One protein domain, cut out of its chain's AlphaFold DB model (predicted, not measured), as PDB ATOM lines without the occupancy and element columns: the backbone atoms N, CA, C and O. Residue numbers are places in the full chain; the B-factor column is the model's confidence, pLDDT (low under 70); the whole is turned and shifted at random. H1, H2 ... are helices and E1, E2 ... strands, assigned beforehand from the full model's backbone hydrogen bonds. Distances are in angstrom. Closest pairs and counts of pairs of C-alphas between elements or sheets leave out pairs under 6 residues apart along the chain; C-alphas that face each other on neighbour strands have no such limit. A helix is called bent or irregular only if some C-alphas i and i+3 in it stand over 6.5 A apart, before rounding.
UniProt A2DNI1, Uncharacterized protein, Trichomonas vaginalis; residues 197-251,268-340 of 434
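This is residues 197 to 251 and 268 to 340 of the 434 residues of an uncharacterized protein of Trichomonas vaginalis (UniProt A2DNI1). One long helix, H6, runs through the middle, with H4 side by side with it and running opposite ways, and with H2 and H3 crossing it on opposite sides. A small sheet of three strands, E1, E3 and E2, sits near the end where H6 begins, with H1 close to it and H5 at the first residues of H6, while E4 lies off toward the other end. The printed part has 128 residues, with six named helices and four named strands in the order H1, E1, E2, E3, H2, E4, H3, H4, H5, H6. The sheet has the order E1, E3, E2 and is mixed, and the class is mostly helix. The whole is compact, with a radius of gyration of the C-alphas of 14.5 A, and spans 47 by 34 by 23 A.

The printed part opens with H1, residues 197 to 206, whose C-alpha 197 is at (120.623, 72.789, 128.500); it is 14.1 A long. Three strands follow: E1, residues 215 to 217, 6.2 A; E2, residues 225 to 228, 9.9 A; and E3, residues 231 to 235, 13.1 A. H2, residues 239 to 249, measures 15.3 A. After the cut, E4 takes residues 268 to 272, 13.4 A, with C-alpha 268 at (124.145, 82.198, 148.442). H3, residues 273 to 280, is 10.1 A long, H4, residues 289 to 300, is 16.3 A and H5, residues 304 to 310, is 10.0 A. H6, residues 317 to 336, is the longest helix at 28.9 A and has its C-alpha 336 at (116.425, 91.883, 142.130). H6 is irregular, with C-alphas 318 and 321 7.4 A apart, and has a kink of 25 degrees near residue 324.

H6 is the hub, touching four other helices. H4 touches it at a shallow tilt of 23 degrees, opposite ways, the closest C-alphas being those of Cys 300 and Cys 321, 4.8 A apart. H2 touches residues 322 to 329 of H6 at a steep tilt of 63 degrees, the same way, with the C-alphas of Gln 243 and Ile 325 closest at 6.4 A. H3 touches residues 320 to 327 of H6 at a steep tilt of 56 degrees, opposite ways; the closest C-alphas, of Val 277 and Ala 324, are 6.5 A apart. H5 touches residues 317 to 318 of H6 and is about perpendicular to it at 84 degrees, with the C-alphas of Leu 308 and Ser 317 closest at 7.3 A. H1 touches H2 at 88 degrees, about perpendicular, with the C-alphas of Thr 203 and Lys 249 closest at 6.6 A. In the sheet E1 and E3 are parallel, with N 217 and O 234 at 2.8 A, within hydrogen-bond range. E2 and E3 form a hairpin, antiparallel, with N 233 and O 226 at 2.8 A. H1 only grazes the sheet with its residues 201 to 205, and H6 only grazes it with residues 318 to 321. E4 pairs with no named strand, and it and H3 meet only through their link. Every O i to N i+4 pair is within hydrogen-bond range in H1, H2, H3, H4 and H5, and 14 of 16 are in H6.

The two C-alphas farthest apart are those of Phe 212 and Asn 339, 47.3 A. Residues 252 to 267 are not printed, and C-alphas 251 and 268 are 20.5 A apart across the cut. Of the links that are printed whole, none is long. The mean pLDDT of the printed part is 90.6, and residues 209 to 213 and residue 314 are under 70.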
ATOM      1  N   TYR A 197     120.834  73.447 129.787       92.81
ATOM      2  CA  TYR A 197     120.623  72.789 128.500       92.81
ATOM      3  C   TYR A 197     119.144  72.755 128.127       92.81
ATOM      4  O   TYR A 197     118.799  73.028 126.986       92.81
ATOM      5  N   THR A 198     118.250  72.483 129.083       91.81
ATOM      6  CA  THR A 198     116.799  72.533 128.823       91.81
ATOM      7  C   THR A 198     116.375  73.929 128.357       91.81
ATOM      8  O   THR A 198     115.645  74.063 127.375       91.81
ATOM      9  N   ALA A 199     116.889  74.970 129.010       94.75
ATOM     10  CA  ALA A 199     116.703  76.360 128.625       94.75
ATOM     11  C   ALA A 199     117.270  76.643 127.227       94.75
ATOM     12  O   ALA A 199     116.573  77.224 126.399       94.75
ATOM     13  N   PHE A 200     118.482  76.175 126.932       95.12
ATOM     14  CA  PHE A 200     119.099  76.348 125.619       95.12
ATOM     15  C   PHE A 200     118.296  75.667 124.507       95.12
ATOM     16  O   PHE A 200     117.970  76.267 123.488       95.12
ATOM     17  N   THR A 201     117.869  74.422 124.717       92.81
ATOM     18  CA  THR A 201     117.050  73.713 123.728       92.81
ATOM     19  C   THR A 201     115.700  74.378 123.494       92.81
ATOM     20  O   THR A 201     115.164  74.264 122.398       92.81
ATOM     21  N   LYS A 202     115.156  75.110 124.477       92.69
ATOM     22  CA  LYS A 202     113.930  75.896 124.288       92.69
ATOM     23  C   LYS A 202     114.145  77.072 123.345       92.69
ATOM     24  O   LYS A 202     113.234  77.366 122.577       92.69
ATOM     25  N   THR A 203     115.321  77.706 123.362       93.50
ATOM     26  CA  THR A 203     115.633  78.777 122.401       93.50
ATOM     27  C   THR A 203     115.810  78.215 120.993       93.50
ATOM     28  O   THR A 203     115.253  78.756 120.044       93.50
ATOM     29  N   LEU A 204     116.476  77.062 120.859       92.00
ATOM     30  CA  LEU A 204     116.579  76.366 119.571       92.00
ATOM     31  C   LEU A 204     115.199  75.942 119.045       92.00
ATOM     32  O   LEU A 204     114.904  76.124 117.868       92.00
ATOM     33  N   ALA A 205     114.342  75.407 119.922       88.06
ATOM     34  CA  ALA A 205     112.995  74.963 119.578       88.06
ATOM     35  C   ALA A 205     112.065  76.121 119.177       88.06
ATOM     36  O   ALA A 205     111.210  75.947 118.311       88.06
ATOM     37  N   SER A 206     112.218  77.303 119.787       83.88
ATOM     38  CA  SER A 206     111.409  78.477 119.438       83.88
ATOM     39  C   SER A 206     111.759  79.072 118.078       83.88
ATOM     40  O   SER A 206     110.905  79.722 117.477       83.88
ATOM     41  N   ASP A 207     112.983  78.830 117.611       75.38
ATOM     42  CA  ASP A 207     113.494  79.318 116.333       75.38
ATOM     43  C   ASP A 207     113.341  78.287 115.204       75.38
ATOM     44  O   ASP A 207     113.771  78.561 114.087       75.38
ATOM     45  N   LEU A 208     112.710  77.127 115.456       75.12
ATOM     46  CA  LEU A 208     112.415  76.116 114.434       75.12
ATOM     47  C   LEU A 208     111.462  76.700 113.381       75.12
ATOM     48  O   LEU A 208     110.275  76.902 113.664       75.12
ATOM     49  N   PRO A 209     111.913  76.955 112.145       63.59
ATOM     50  CA  PRO A 209     111.025  77.427 111.107       63.59
ATOM     51  C   PRO A 209     110.378  76.254 110.381       63.59
ATOM     52  O   PRO A 209     110.778  75.096 110.468       63.59
ATOM     53  N   LYS A 210     109.383  76.582 109.560       60.06
ATOM     54  CA  LYS A 210     108.682  75.616 108.708       60.06
ATOM     55  C   LYS A 210     109.519  75.120 107.503       60.06
ATOM     56  O   LYS A 210     108.953  74.456 106.639       60.06
ATOM     57  N   ARG A 211     110.809  75.484 107.362       57.22
ATOM     58  CA  ARG A 211     111.648  75.216 106.163       57.22
ATOM     59  C   ARG A 211     113.118  74.896 106.500       57.22
ATOM     60  O   ARG A 211     113.622  75.357 107.510       57.22
ATOM     61  N   PHE A 212     113.786  74.161 105.600       60.59
ATOM     62  CA  PHE A 212     115.078  73.458 105.766       60.59
ATOM     63  C   PHE A 212     116.380  74.263 105.503       60.59
ATOM     64  O   PHE A 212     117.433  73.660 105.305       60.59
ATOM     65  N   GLU A 213     116.364  75.596 105.446       69.81
ATOM     66  CA  GLU A 213     117.615  76.372 105.270       69.81
ATOM     67  C   GLU A 213     118.325  76.590 106.611       69.81
ATOM     68  O   GLU A 213     117.684  76.516 107.640       69.81
ATOM     69  N   GLY A 214     119.638  76.836 106.659       75.06
ATOM     70  CA  GLY A 214     120.316  77.022 107.951       75.06
ATOM     71  C   GLY A 214     119.858  78.277 108.711       75.06
ATOM     72  O   GLY A 214     119.515  79.292 108.104       75.06
ATOM     73  N   HIS A 215     119.850  78.209 110.045       88.88
ATOM     74  CA  HIS A 215     119.183  79.200 110.901       88.88
ATOM     75  C   HIS A 215     120.154  80.047 111.704       88.88
ATOM     76  O   HIS A 215     120.951  79.532 112.479       88.88
ATOM     77  N   ASN A 216     120.033  81.362 111.589       93.56
ATOM     78  CA  ASN A 216     120.772  82.283 112.439       93.56
ATOM     79  C   ASN A 216     120.221  82.244 113.872       93.56
ATOM     80  O   ASN A 216     119.040  82.515 114.067       93.56
ATOM     81  N   HIS A 217     121.070  81.970 114.863       95.19
ATOM     82  CA  HIS A 217     120.701  81.971 116.280       95.19
ATOM     83  C   HIS A 217     121.507  83.037 117.042       95.19
ATOM     84  O   HIS A 217     122.743  83.061 116.954       95.19
ATOM     85  N   PRO A 218     120.857  83.942 117.797       96.62
ATOM     86  CA  PRO A 218     121.540  85.063 118.442       96.62
ATOM     87  C   PRO A 218     122.390  84.662 119.648       96.62
ATOM     88  O   PRO A 218     123.367  85.339 119.948       96.62
ATOM     89  N   CYS A 219     122.057  83.555 120.319       96.88
ATOM     90  CA  CYS A 219     122.773  83.102 121.517       96.88
ATOM     91  C   CYS A 219     123.979  82.194 121.249       96.88
ATOM     92  O   CYS A 219     124.585  81.679 122.186       96.88
ATOM     93  N   LEU A 220     124.286  81.933 119.982       96.19
ATOM     94  CA  LEU A 220     125.471  81.183 119.582       96.19
ATOM     95  C   LEU A 220     126.594  82.171 119.240       96.19
ATOM     96  O   LEU A 220     126.318  83.243 118.692       96.19
ATOM     97  N   LEU A 221     127.845  81.792 119.527       95.19
ATOM     98  CA  LEU A 221     129.032  82.589 119.182       95.19
ATOM     99  C   LEU A 221     129.065  82.938 117.693       95.19
ATOM    100  O   LEU A 221     128.630  82.137 116.860       95.19
ATOM    101  N   TYR A 222     129.609  84.100 117.344       95.38
ATOM    102  CA  TYR A 222     129.676  84.532 115.952       95.38
ATOM    103  C   TYR A 222     130.433  83.510 115.083       95.38
ATOM    104  O   TYR A 222     131.463  82.967 115.490       95.38
ATOM    105  N   ASN A 223     129.876  83.198 113.907       94.94
ATOM    106  CA  ASN A 223     130.362  82.180 112.963       94.94
ATOM    107  C   ASN A 223     130.443  80.741 113.507       94.94
ATOM    108  O   ASN A 223     130.964  79.849 112.833       94.94
ATOM    109  N   SER A 224     129.896  80.465 114.694       95.12
ATOM    110  CA  SER A 224     129.776  79.089 115.179       95.12
ATOM    111  C   SER A 224     128.687  78.325 114.424       95.12
ATOM    112  O   SER A 224     127.739  78.904 113.890       95.12
ATOM    113  N   LYS A 225     128.822  76.998 114.381       94.31
ATOM    114  CA  LYS A 225     127.852  76.089 113.771       94.31
ATOM    115  C   LYS A 225     127.439  75.036 114.789       94.31
ATOM    116  O   LYS A 225     128.300  74.363 115.354       94.31
ATOM    117  N   LEU A 226     126.137  74.853 114.971       93.38
ATOM    118  CA  LEU A 226     125.571  73.829 115.843       93.38
ATOM    119  C   LEU A 226     124.607  72.942 115.053       93.38
ATOM    120  O   LEU A 226     123.723  73.442 114.363       93.38
ATOM    121  N   GLN A 227     124.771  71.624 115.169       91.44
ATOM    122  CA  GLN A 227     123.774  70.658 114.706       91.44
ATOM    123  C   GLN A 227     122.831  70.326 115.858       91.44
ATOM    124  O   GLN A 227     123.281  69.878 116.916       91.44
ATOM    125  N   TYR A 228     121.535  70.521 115.644       88.69
ATOM    126  CA  TYR A 228     120.496  70.128 116.585       88.69
ATOM    127  C   TYR A 228     119.354  69.472 115.815       88.69
ATOM    128  O   TYR A 228     118.704  70.112 114.992       88.69
ATOM    129  N   GLN A 229     119.126  68.183 116.087       87.25
ATOM    130  CA  GLN A 229     118.278  67.325 115.251       87.25
ATOM    131  C   GLN A 229     118.777  67.349 113.792       87.25
ATOM    132  O   GLN A 229     119.980  67.227 113.572       87.25
ATOM    133  N   ASP A 230     117.883  67.536 112.821       87.62
ATOM    134  CA  ASP A 230     118.213  67.603 111.392       87.62
ATOM    135  C   ASP A 230     118.488  69.041 110.912       87.62
ATOM    136  O   ASP A 230     118.513  69.310 109.710       87.62
ATOM    137  N   LEU A 231     118.667  69.986 111.844       88.62
ATOM    138  CA  LEU A 231     118.833  71.404 111.545       88.62
ATOM    139  C   LEU A 231     120.218  71.916 111.922       88.62
ATOM    140  O   LEU A 231     120.813  71.560 112.942       88.62
ATOM    141  N   THR A 232     120.696  72.831 111.084       92.19
ATOM    142  CA  THR A 232     121.945  73.556 111.281       92.19
ATOM    143  C   THR A 232     121.650  74.974 111.745       92.19
ATOM    144  O   THR A 232     121.009  75.739 111.025       92.19
ATOM    145  N   PHE A 233     122.196  75.343 112.899       93.31
ATOM    146  CA  PHE A 233     122.172  76.705 113.417       93.31
ATOM    147  C   PHE A 233     123.535  77.379 113.225       93.31
ATOM    148  O   PHE A 233     124.579  76.760 113.446       93.31
ATOM    149  N   PHE A 234     123.516  78.647 112.828       94.94
ATOM    150  CA  PHE A 234     124.665  79.527 112.651       94.94
ATOM    151  C   PHE A 234     124.622  80.638 113.693       94.94
ATOM    152  O   PHE A 234     123.615  81.332 113.840       94.94
ATOM    153  N   GLY A 235     125.703  80.812 114.441       96.00
ATOM    154  CA  GLY A 235     125.743  81.818 115.487       96.00
ATOM    155  C   GLY A 235     126.003  83.218 114.964       96.00
ATOM    156  O   GLY A 235     126.901  83.451 114.156       96.00
ATOM    157  N   THR A 236     125.193  84.162 115.442       96.62
ATOM    158  CA  THR A 236     125.306  85.581 115.073       96.62
ATOM    159  C   THR A 236     125.881  86.450 116.182       96.62
ATOM    160  O   THR A 236     126.204  87.605 115.917       96.62
ATOM    161  N   GLY A 237     125.997  85.936 117.411       96.06
ATOM    162  CA  GLY A 237     126.595  86.674 118.521       96.06
ATOM    163  C   GLY A 237     125.827  87.919 118.981       96.06
ATOM    164  O   GLY A 237     126.367  88.772 119.690       96.06
ATOM    165  N   LYS A 238     124.566  88.079 118.562       97.50
ATOM    166  CA  LYS A 238     123.768  89.277 118.847       97.50
ATOM    167  C   LYS A 238     123.233  89.253 120.276       97.50
ATOM    168  O   LYS A 238     122.136  88.765 120.538       97.50
ATOM    169  N   PHE A 239     124.000  89.844 121.189       96.69
ATOM    170  CA  PHE A 239     123.704  89.881 122.624       96.69
ATOM    171  C   PHE A 239     122.257  90.298 122.960       96.69
ATOM    172  O   PHE A 239     121.564  89.560 123.656       96.69
ATOM    173  N   ASN A 240     121.779  91.444 122.453       97.25
ATOM    174  CA  ASN A 240     120.438  91.951 122.791       97.25
ATOM    175  C   ASN A 240     119.328  91.010 122.296       97.25
ATOM    176  O   ASN A 240     118.372  90.748 123.021       97.25
ATOM    177  N   ASP A 241     119.477  90.468 121.087       96.75
ATOM    178  CA  ASP A 241     118.516  89.524 120.513       96.75
ATOM    179  C   ASP A 241     118.480  88.231 121.341       96.75
ATOM    180  O   ASP A 241     117.406  87.700 121.618       96.75
ATOM    181  N   CYS A 242     119.641  87.761 121.805       97.19
ATOM    182  CA  CYS A 242     119.724  86.595 122.677       97.19
ATOM    183  C   CYS A 242     119.091  86.843 124.049       97.19
ATOM    184  O   CYS A 242     118.330  86.009 124.540       97.19
ATOM    185  N   GLN A 243     119.382  87.988 124.671       96.12
ATOM    186  CA  GLN A 243     118.785  88.354 125.952       96.12
ATOM    187  C   GLN A 243     117.255  88.393 125.842       96.12
ATOM    188  O   GLN A 243     116.572  87.748 126.635       96.12
ATOM    189  N   ASN A 244     116.727  89.049 124.806       95.19
ATOM    190  CA  ASN A 244     115.292  89.084 124.533       95.19
ATOM    191  C   ASN A 244     114.717  87.677 124.312       95.19
ATOM    192  O   ASN A 244     113.617  87.377 124.773       95.19
ATOM    193  N   LEU A 245     115.443  86.800 123.614       94.81
ATOM    194  CA  LEU A 245     115.019  85.421 123.384       94.81
ATOM    195  C   LEU A 245     114.916  84.640 124.702       94.81
ATOM    196  O   LEU A 245     113.897  83.999 124.962       94.81
ATOM    197  N   ILE A 246     115.927  84.745 125.566       95.44
ATOM    198  CA  ILE A 246     115.946  84.111 126.890       95.44
ATOM    199  C   ILE A 246     114.809  84.638 127.768       95.44
ATOM    200  O   ILE A 246     114.068  83.845 128.352       95.44
ATOM    201  N   GLU A 247     114.643  85.956 127.857       92.94
ATOM    202  CA  GLU A 247     113.605  86.571 128.684       92.94
ATOM    203  C   GLU A 247     112.195  86.185 128.222       92.94
ATOM    204  O   GLU A 247     111.336  85.890 129.049       92.94
ATOM    205  N   ASN A 248     111.955  86.118 126.911       90.94
ATOM    206  CA  ASN A 248     110.620  85.851 126.380       90.94
ATOM    207  C   ASN A 248     110.272  84.358 126.299       90.94
ATOM    208  O   ASN A 248     109.101  84.001 126.426       90.94
ATOM    209  N   LYS A 249     111.252  83.479 126.042       91.25
ATOM    210  CA  LYS A 249     111.001  82.050 125.766       91.25
ATOM    211  C   LYS A 249     111.375  81.119 126.908       91.25
ATOM    212  O   LYS A 249     110.789  80.046 127.022       91.25
ATOM    213  N   VAL A 250     112.339  81.508 127.737       91.56
ATOM    214  CA  VAL A 250     112.828  80.667 128.834       91.56
ATOM    215  C   VAL A 250     112.304  81.188 130.162       91.56
ATOM    216  O   VAL A 250     111.597  80.481 130.876       91.56
ATOM    217  N   LEU A 251     112.633  82.436 130.483       89.94
ATOM    218  CA  LEU A 251     112.319  83.060 131.760       89.94
ATOM    219  C   LEU A 251     111.017  83.853 131.635       89.94
ATOM    220  O   LEU A 251     111.029  85.073 131.728       89.94
ATOM    221  N   PHE A 268     124.280  83.448 149.171       96.44
ATOM    222  CA  PHE A 268     124.145  82.198 148.442       96.44
ATOM    223  C   PHE A 268     125.483  81.783 147.844       96.44
ATOM    224  O   PHE A 268     126.259  82.630 147.402       96.44
ATOM    225  N   TYR A 269     125.722  80.477 147.804       97.31
ATOM    226  CA  TYR A 269     126.786  79.900 146.995       97.31
ATOM    227  C   TYR A 269     126.185  79.217 145.771       97.31
ATOM    228  O   TYR A 269     125.305  78.366 145.903       97.31
ATOM    229  N   ALA A 270     126.635  79.618 144.590       96.94
ATOM    230  CA  ALA A 270     126.200  79.090 143.311       96.94
ATOM    231  C   ALA A 270     127.188  78.026 142.814       96.94
ATOM    232  O   ALA A 270     128.393  78.255 142.786       96.94
ATOM    233  N   LEU A 271     126.670  76.853 142.463       95.31
ATOM    234  CA  LEU A 271     127.435  75.641 142.168       95.31
ATOM    235  C   LEU A 271     127.199  75.162 140.726       95.31
ATOM    236  O   LEU A 271     126.319  75.677 140.028       95.31
ATOM    237  N   SER A 272     127.929  74.119 140.320       92.38
ATOM    238  CA  SER A 272     127.823  73.478 138.998       92.38
ATOM    239  C   SER A 272     128.083  74.489 137.870       92.38
ATOM    240  O   SER A 272     129.042  75.265 137.959       92.38
ATOM    241  N   SER A 273     127.209  74.544 136.857       94.25
ATOM    242  CA  SER A 273     127.363  75.392 135.672       94.25
ATOM    243  C   SER A 273     127.600  76.871 136.007       94.25
ATOM    244  O   SER A 273     128.318  77.550 135.276       94.25
ATOM    245  N   PHE A 274     127.086  77.380 137.139       96.25
ATOM    246  CA  PHE A 274     127.376  78.754 137.572       96.25
ATOM    247  C   PHE A 274     128.865  79.013 137.781       96.25
ATOM    248  O   PHE A 274     129.382  80.052 137.390       96.25
ATOM    249  N   SER A 275     129.547  78.078 138.435       94.50
ATOM    250  CA  SER A 275     130.977  78.191 138.711       94.50
ATOM    251  C   SER A 275     131.841  77.873 137.494       94.50
ATOM    252  O   SER A 275     132.897  78.475 137.333       94.50
ATOM    253  N   GLU A 276     131.381  76.967 136.630       92.81
ATOM    254  CA  GLU A 276     132.071  76.593 135.391       92.81
ATOM    255  C   GLU A 276     132.069  77.749 134.392       92.81
ATOM    256  O   GLU A 276     133.138  78.132 133.938       92.81
ATOM    257  N   VAL A 277     130.912  78.381 134.142       94.62
ATOM    258  CA  VAL A 277     130.845  79.582 133.291       94.62
ATOM    259  C   VAL A 277     131.726  80.680 133.863       94.62
ATOM    260  O   VAL A 277     132.520  81.253 133.137       94.62
ATOM    261  N   ASN A 278     131.648  80.962 135.164       95.00
ATOM    262  CA  ASN A 278     132.492  82.001 135.752       95.00
ATOM    263  C   ASN A 278     133.991  81.716 135.550       95.00
ATOM    264  O   ASN A 278     134.734  82.629 135.218       95.00
ATOM    265  N   SER A 279     134.415  80.458 135.700       92.50
ATOM    266  CA  SER A 279     135.797  80.050 135.435       92.50
ATOM    267  C   SER A 279     136.167  80.163 133.954       92.50
ATOM    268  O   SER A 279     137.272  80.597 133.651       92.50
ATOM    269  N   ASP A 280     135.273  79.776 133.043       90.44
ATOM    270  CA  ASP A 280     135.498  79.844 131.593       90.44
ATOM    271  C   ASP A 280     135.600  81.297 131.095       90.44
ATOM    272  O   ASP A 280     136.257  81.556 130.091       90.44
ATOM    273  N   LEU A 281     134.983  82.247 131.807       92.56
ATOM    274  CA  LEU A 281     135.047  83.687 131.532       92.56
ATOM    275  C   LEU A 281     136.179  84.412 132.294       92.56
ATOM    276  O   LEU A 281     136.217  85.643 132.271       92.56
ATOM    277  N   ASP A 282     137.049  83.673 132.993       93.06
ATOM    278  CA  ASP A 282     138.117  84.198 133.865       93.06
ATOM    279  C   ASP A 282     137.614  85.204 134.923       93.06
ATOM    280  O   ASP A 282     138.218  86.237 135.207       93.06
ATOM    281  N   LEU A 283     136.445  84.918 135.502       95.44
ATOM    282  CA  LEU A 283     135.816  85.751 136.522       95.44
ATOM    283  C   LEU A 283     136.076  85.211 137.928       95.44
ATOM    284  O   LEU A 283     135.848  84.032 138.223       95.44
ATOM    285  N   ASN A 284     136.401  86.116 138.853       96.38
ATOM    286  CA  ASN A 284     136.492  85.795 140.278       96.38
ATOM    287  C   ASN A 284     135.180  85.194 140.806       96.38
ATOM    288  O   ASN A 284     134.083  85.567 140.380       96.38
ATOM    289  N   SER A 285     135.271  84.285 141.781       95.75
ATOM    290  CA  SER A 285     134.097  83.597 142.349       95.75
ATOM    291  C   SER A 285     133.043  84.542 142.944       95.75
ATOM    292  O   SER A 285     131.856  84.227 142.948       95.75
ATOM    293  N   ASP A 286     133.453  85.711 143.425       96.00
ATOM    294  CA  ASP A 286     132.617  86.753 144.023       96.00
ATOM    295  C   ASP A 286     132.363  87.943 143.079       96.00
ATOM    296  O   ASP A 286     131.818  88.961 143.510       96.00
ATOM    297  N   SER A 287     132.703  87.802 141.793       96.69
ATOM    298  CA  SER A 287     132.413  88.800 140.754       96.69
ATOM    299  C   SER A 287     130.929  89.206 140.746       96.69
ATOM    300  O   SER A 287     130.036  88.336 140.745       96.69
ATOM    301  N   PRO A 288     130.628  90.519 140.702       95.94
ATOM    302  CA  PRO A 288     129.259  91.009 140.655       95.94
ATOM    303  C   PRO A 288     128.572  90.633 139.335       95.94
ATOM    304  O   PRO A 288     129.211  90.386 138.311       95.94
ATOM    305  N   LEU A 289     127.233  90.645 139.324       95.75
ATOM    306  CA  LEU A 289     126.453  90.345 138.113       95.75
ATOM    307  C   LEU A 289     126.751  91.298 136.946       95.75
ATOM    308  O   LEU A 289     126.632  90.896 135.793       95.75
ATOM    309  N   SER A 290     127.167  92.536 137.227       96.81
ATOM    310  CA  SER A 290     127.580  93.503 136.203       96.81
ATOM    311  C   SER A 290     128.824  93.060 135.432       96.81
ATOM    312  O   SER A 290     128.921  93.320 134.237       96.81
ATOM    313  N   GLU A 291     129.759  92.374 136.091       97.81
ATOM    314  CA  GLU A 291     130.975  91.863 135.455       97.81
ATOM    315  C   GLU A 291     130.656  90.655 134.566       97.81
ATOM    316  O   GLU A 291     131.073  90.616 133.410       97.81
ATOM    317  N   LEU A 292     129.802  89.740 135.052       97.50
ATOM    318  CA  LEU A 292     129.267  88.633 134.250       97.50
ATOM    319  C   LEU A 292     128.546  89.144 132.994       97.50
ATOM    320  O   LEU A 292     128.779  88.636 131.902       97.50
ATOM    321  N   LEU A 293     127.707  90.175 133.131       97.62
ATOM    322  CA  LEU A 293     127.027  90.812 132.001       97.62
ATOM    323  C   LEU A 293     128.018  91.416 130.998       97.62
ATOM    324  O   LEU A 293     127.837  91.269 129.789       97.62
ATOM    325  N   SER A 294     129.049  92.107 131.490       97.94
ATOM    326  CA  SER A 294     130.077  92.713 130.643       97.94
ATOM    327  C   SER A 294     130.830  91.649 129.842       97.94
ATOM    328  O   SER A 294     130.941  91.774 128.624       97.94
ATOM    329  N   LYS A 295     131.273  90.569 130.500       96.88
ATOM    330  CA  LYS A 295     131.950  89.448 129.834       96.88
ATOM    331  C   LYS A 295     131.046  88.689 128.872       96.88
ATOM    332  O   LYS A 295     131.492  88.326 127.789       96.88
ATOM    333  N   ALA A 296     129.768  88.515 129.205       96.31
ATOM    334  CA  ALA A 296     128.799  87.921 128.290       96.31
ATOM    335  C   ALA A 296     128.675  88.732 126.986       96.31
ATOM    336  O   ALA A 296     128.691  88.157 125.901       96.31
ATOM    337  N   LYS A 297     128.594  90.069 127.076       96.75
ATOM    338  CA  LYS A 297     128.542  90.958 125.900       96.75
ATOM    339  C   LYS A 297     129.788  90.845 125.032       96.75
ATOM    340  O   LYS A 297     129.658  90.742 123.816       96.75
ATOM    341  N   GLU A 298     130.957  90.869 125.667       95.50
ATOM    342  CA  GLU A 298     132.256  90.750 125.003       95.50
ATOM    343  C   GLU A 298     132.353  89.429 124.230       95.50
ATOM    344  O   GLU A 298     132.542  89.433 123.016       95.50
ATOM    345  N   ILE A 299     132.131  88.302 124.909       93.56
ATOM    346  CA  ILE A 299     132.357  86.971 124.337       93.56
ATOM    347  C   ILE A 299     131.320  86.612 123.278       93.56
ATOM    348  O   ILE A 299     131.674  86.013 122.270       93.56
ATOM    349  N   CYS A 300     130.060  87.025 123.425       94.56
ATOM    350  CA  CYS A 300     129.056  86.774 122.391       94.56
ATOM    351  C   CYS A 300     129.432  87.367 121.026       94.56
ATOM    352  O   CYS A 300     129.087  86.781 120.005       94.56
ATOM    353  N   GLN A 301     130.149  88.493 120.997       93.12
ATOM    354  CA  GLN A 301     130.569  89.154 119.757       93.12
ATOM    355  C   GLN A 301     131.862  88.577 119.171       93.12
ATOM    356  O   GLN A 301     132.227  88.929 118.048       93.12
ATOM    357  N   GLN A 302     132.556  87.703 119.902       93.75
ATOM    358  CA  GLN A 302     133.777  87.076 119.420       93.75
ATOM    359  C   GLN A 302     133.464  85.996 118.384       93.75
ATOM    360  O   GLN A 302     132.506  85.226 118.501       93.75
ATOM    361  N   ASP A 303     134.315  85.928 117.365       94.69
ATOM    362  CA  ASP A 303     134.303  84.836 116.404       94.69
ATOM    363  C   ASP A 303     134.811  83.548 117.072       94.69
ATOM    364  O   ASP A 303     135.799  83.554 117.815       94.69
ATOM    365  N   ILE A 304     134.130  82.434 116.796       93.31
ATOM    366  CA  ILE A 304     134.420  81.123 117.390       93.31
ATOM    367  C   ILE A 304     135.891  80.701 117.245       93.31
ATOM    368  O   ILE A 304     136.423  80.039 118.136       93.31
ATOM    369  N   SER A 305     136.560  81.076 116.150       92.38
ATOM    370  CA  SER A 305     137.957  80.708 115.904       92.38
ATOM    371  C   SER A 305     138.916  81.376 116.890       92.38
ATOM    372  O   SER A 305     139.822  80.715 117.395       92.38
ATOM    373  N   TYR A 306     138.678  82.645 117.226       90.00
ATOM    374  CA  TYR A 306     139.463  83.367 118.227       90.00
ATOM    375  C   TYR A 306     139.161  82.850 119.629       90.00
ATOM    376  O   TYR A 306     140.087  82.565 120.383       90.00
ATOM    377  N   PHE A 307     137.879  82.629 119.939       87.94
ATOM    378  CA  PHE A 307     137.476  82.099 121.239       87.94
ATOM    379  C   PHE A 307     138.147  80.750 121.541       87.94
ATOM    380  O   PHE A 307     138.675  80.550 122.628       87.94
ATOM    381  N   LEU A 308     138.194  79.833 120.569       87.38
ATOM    382  CA  LEU A 308     138.846  78.527 120.735       87.38
ATOM    383  C   LEU A 308     140.379  78.595 120.808       87.38
ATOM    384  O   LEU A 308     141.002  77.670 121.330       87.38
ATOM    385  N   ALA A 309     140.993  79.642 120.254       87.25
ATOM    386  CA  ALA A 309     142.436  79.846 120.335       87.25
ATOM    387  C   ALA A 309     142.857  80.386 121.711       87.25
ATOM    388  O   ALA A 309     143.920  80.022 122.215       87.25
ATOM    389  N   GLU A 310     142.025  81.236 122.307       83.69
ATOM    390  CA  GLU A 310     142.291  81.901 123.582       83.69
ATOM    391  C   GLU A 310     141.815  81.072 124.785       83.69
ATOM    392  O   GLU A 310     142.519  80.971 125.792       83.69
ATOM    393  N   PHE A 311     140.664  80.406 124.665       78.50
ATOM    394  CA  PHE A 311     140.019  79.691 125.761       78.50
ATOM    395  C   PHE A 311     140.008  78.176 125.538       78.50
ATOM    396  O   PHE A 311     139.709  77.665 124.458       78.50
ATOM    397  N   LYS A 312     140.263  77.431 126.619       78.25
ATOM    398  CA  LYS A 312     139.989  75.989 126.723       78.25
ATOM    399  C   LYS A 312     138.771  75.796 127.628       78.25
ATOM    400  O   LYS A 312     138.957  75.489 128.805       78.25
ATOM    401  N   PRO A 313     137.552  76.050 127.129       71.25
ATOM    402  CA  PRO A 313     136.373  76.076 127.981       71.25
ATOM    403  C   PRO A 313     136.081  74.683 128.541       71.25
ATOM    404  O   PRO A 313     136.260  73.668 127.862       71.25
ATOM    405  N   ASN A 314     135.615  74.643 129.787       66.19
ATOM    406  CA  ASN A 314     135.099  73.426 130.407       66.19
ATOM    407  C   ASN A 314     133.707  73.082 129.863       66.19
ATOM    408  O   ASN A 314     133.321  71.913 129.815       66.19
ATOM    409  N   ILE A 315     132.956  74.104 129.450       72.00
ATOM    410  CA  ILE A 315     131.646  73.973 128.823       72.00
ATOM    411  C   ILE A 315     131.802  73.886 127.302       72.00
ATOM    412  O   ILE A 315     132.819  74.273 126.728       72.00
ATOM    413  N   ASN A 316     130.776  73.379 126.617       77.81
ATOM    414  CA  ASN A 316     130.737  73.459 125.168       77.81
ATOM    415  C   ASN A 316     130.893  74.917 124.700       77.81
ATOM    416  O   ASN A 316     130.019  75.752 124.939       77.81
ATOM    417  N   SER A 317     131.992  75.190 123.997       81.00
ATOM    418  CA  SER A 317     132.353  76.515 123.490       81.00
ATOM    419  C   SER A 317     131.226  77.176 122.704       81.00
ATOM    420  O   SER A 317     131.014  78.375 122.828       81.00
ATOM    421  N   THR A 318     130.449  76.406 121.939       85.62
ATOM    422  CA  THR A 318     129.349  76.950 121.127       85.62
ATOM    423  C   THR A 318     128.199  77.515 121.967       85.62
ATOM    424  O   THR A 318     127.494  78.410 121.506       85.62
ATOM    425  N   GLU A 319     128.045  77.060 123.212       91.56
ATOM    426  CA  GLU A 319     126.954  77.440 124.115       91.56
ATOM    427  C   GLU A 319     127.358  78.519 125.134       91.56
ATOM    428  O   GLU A 319     126.515  78.975 125.906       91.56
ATOM    429  N   ILE A 320     128.628  78.942 125.179       94.75
ATOM    430  CA  ILE A 320     129.118  79.847 126.235       94.75
ATOM    431  C   ILE A 320     128.397  81.202 126.232       94.75
ATOM    432  O   ILE A 320     128.048  81.709 127.296       94.75
ATOM    433  N   CYS A 321     128.102  81.745 125.043       96.44
ATOM    434  CA  CYS A 321     127.349  82.990 124.891       96.44
ATOM    435  C   CYS A 321     125.951  82.861 125.517       96.44
ATOM    436  O   CYS A 321     125.579  83.659 126.381       96.44
ATOM    437  N   PHE A 322     125.210  81.807 125.157       97.38
ATOM    438  CA  PHE A 322     123.923  81.492 125.772       97.38
ATOM    439  C   PHE A 322     124.047  81.353 127.293       97.38
ATOM    440  O   PHE A 322     123.312  82.009 128.026       97.38
ATOM    441  N   ASN A 323     124.975  80.523 127.773       97.12
ATOM    442  CA  ASN A 323     125.092  80.197 129.192       97.12
ATOM    443  C   ASN A 323     125.413  81.435 130.041       97.12
ATOM    444  O   ASN A 323     124.802  81.620 131.093       97.12
ATOM    445  N   ALA A 324     126.299  82.317 129.573       97.50
ATOM    446  CA  ALA A 324     126.634  83.555 130.271       97.50
ATOM    447  C   ALA A 324     125.428  84.507 130.374       97.50
ATOM    448  O   ALA A 324     125.107  84.990 131.464       97.50
ATOM    449  N   ILE A 325     124.706  84.724 129.266       97.88
ATOM    450  CA  ILE A 325     123.504  85.575 129.245       97.88
ATOM    451  C   ILE A 325     122.388  84.953 130.093       97.88
ATOM    452  O   ILE A 325     121.738  85.648 130.878       97.88
ATOM    453  N   TYR A 326     122.167  83.646 129.967       97.94
ATOM    454  CA  TYR A 326     121.129  82.928 130.696       97.94
ATOM    455  C   TYR A 326     121.353  82.996 132.205       97.94
ATOM    456  O   TYR A 326     120.443  83.359 132.951       97.94
ATOM    457  N   GLN A 327     122.576  82.718 132.658       97.44
ATOM    458  CA  GLN A 327     122.919  82.792 134.072       97.44
ATOM    459  C   GLN A 327     122.806  84.212 134.621       97.44
ATOM    460  O   GLN A 327     122.286  84.374 135.724       97.44
ATOM    461  N   TYR A 328     123.227  85.236 133.869       97.38
ATOM    462  CA  TYR A 328     123.015  86.628 134.270       97.38
ATOM    463  C   TYR A 328     121.528  86.912 134.509       97.38
ATOM    464  O   TYR A 328     121.164  87.350 135.598       97.38
ATOM    465  N   ASN A 329     120.665  86.605 133.537       95.56
ATOM    466  CA  ASN A 329     119.230  86.878 133.639       95.56
ATOM    467  C   ASN A 329     118.565  86.089 134.774       95.56
ATOM    468  O   ASN A 329     117.751  86.633 135.524       95.56
ATOM    469  N   LEU A 330     118.934  84.815 134.934       95.19
ATOM    470  CA  LEU A 330     118.439  83.964 136.010       95.19
ATOM    471  C   LEU A 330     118.834  84.525 137.383       95.19
ATOM    472  O   LEU A 330     117.973  84.711 138.239       95.19
ATOM    473  N   LEU A 331     120.116  84.831 137.596       94.44
ATOM    474  CA  LEU A 331     120.608  85.354 138.874       94.44
ATOM    475  C   LEU A 331     120.079  86.758 139.166       94.44
ATOM    476  O   LEU A 331     119.726  87.035 140.312       94.44
ATOM    477  N   TYR A 332     119.973  87.613 138.145       93.00
ATOM    478  CA  TYR A 332     119.416  88.956 138.278       93.00
ATOM    479  C   TYR A 332     117.990  88.908 138.823       93.00
ATOM    480  O   TYR A 332     117.698  89.626 139.769       93.00
ATOM    481  N   ARG A 333     117.132  88.007 138.326       89.62
ATOM    482  CA  ARG A 333     115.758  87.852 138.839       89.62
ATOM    483  C   ARG A 333     115.679  87.329 140.268       89.62
ATOM    484  O   ARG A 333     114.758  87.664 140.999       89.62
ATOM    485  N   ILE A 334     116.618  86.483 140.681       88.88
ATOM    486  CA  ILE A 334     116.624  85.968 142.057       88.88
ATOM    487  C   ILE A 334     117.113  87.073 143.015       88.88
ATOM    488  O   ILE A 334     116.622  87.181 144.141       88.88
ATOM    489  N   GLN A 335     118.067  87.896 142.570       88.19
ATOM    490  CA  GLN A 335     118.678  88.962 143.366       88.19
ATOM    491  C   GLN A 335     117.899  90.289 143.328       88.19
ATOM    492  O   GLN A 335     117.970  91.041 144.293       88.19
ATOM    493  N   SER A 336     117.143  90.600 142.271       81.31
ATOM    494  CA  SER A 336     116.425  91.883 142.130       81.31
ATOM    495  C   SER A 336     115.474  92.152 143.292       81.31
ATOM    496  O   SER A 336     115.323  93.295 143.717       81.31
ATOM    497  N   ASP A 337     114.913  91.085 143.855       71.56
ATOM    498  CA  ASP A 337     113.957  91.163 144.956       71.56
ATOM    499  C   ASP A 337     114.638  91.028 146.329       71.56
ATOM    500  O   ASP A 337     113.985  91.133 147.366       71.56
ATOM    501  N   ASN A 338     115.952  90.758 146.369       71.62
ATOM    502  CA  ASN A 338     116.652  90.346 147.582       71.62
ATOM    503  C   ASN A 338     118.088  90.882 147.665       71.62
ATOM    504  O   ASN A 338     118.951  90.580 146.846       71.62
ATOM    505  N   ASN A 339     118.408  91.572 148.757       83.44
ATOM    506  CA  ASN A 339     119.759  92.077 149.009       83.44
ATOM    507  C   ASN A 339     120.705  90.984 149.564       83.44
ATOM    508  O   ASN A 339     121.123  91.042 150.725       83.44
ATOM    509  N   PHE A 340     121.014  89.957 148.765       90.38
ATOM    510  CA  PHE A 340     122.023  88.941 149.091       90.38
ATOM    511  C   PHE A 340     123.198  88.945 148.105       90.38
ATOM    512  O   PHE A 340     123.061  89.300 146.939       90.38
TER     513      PHE A 340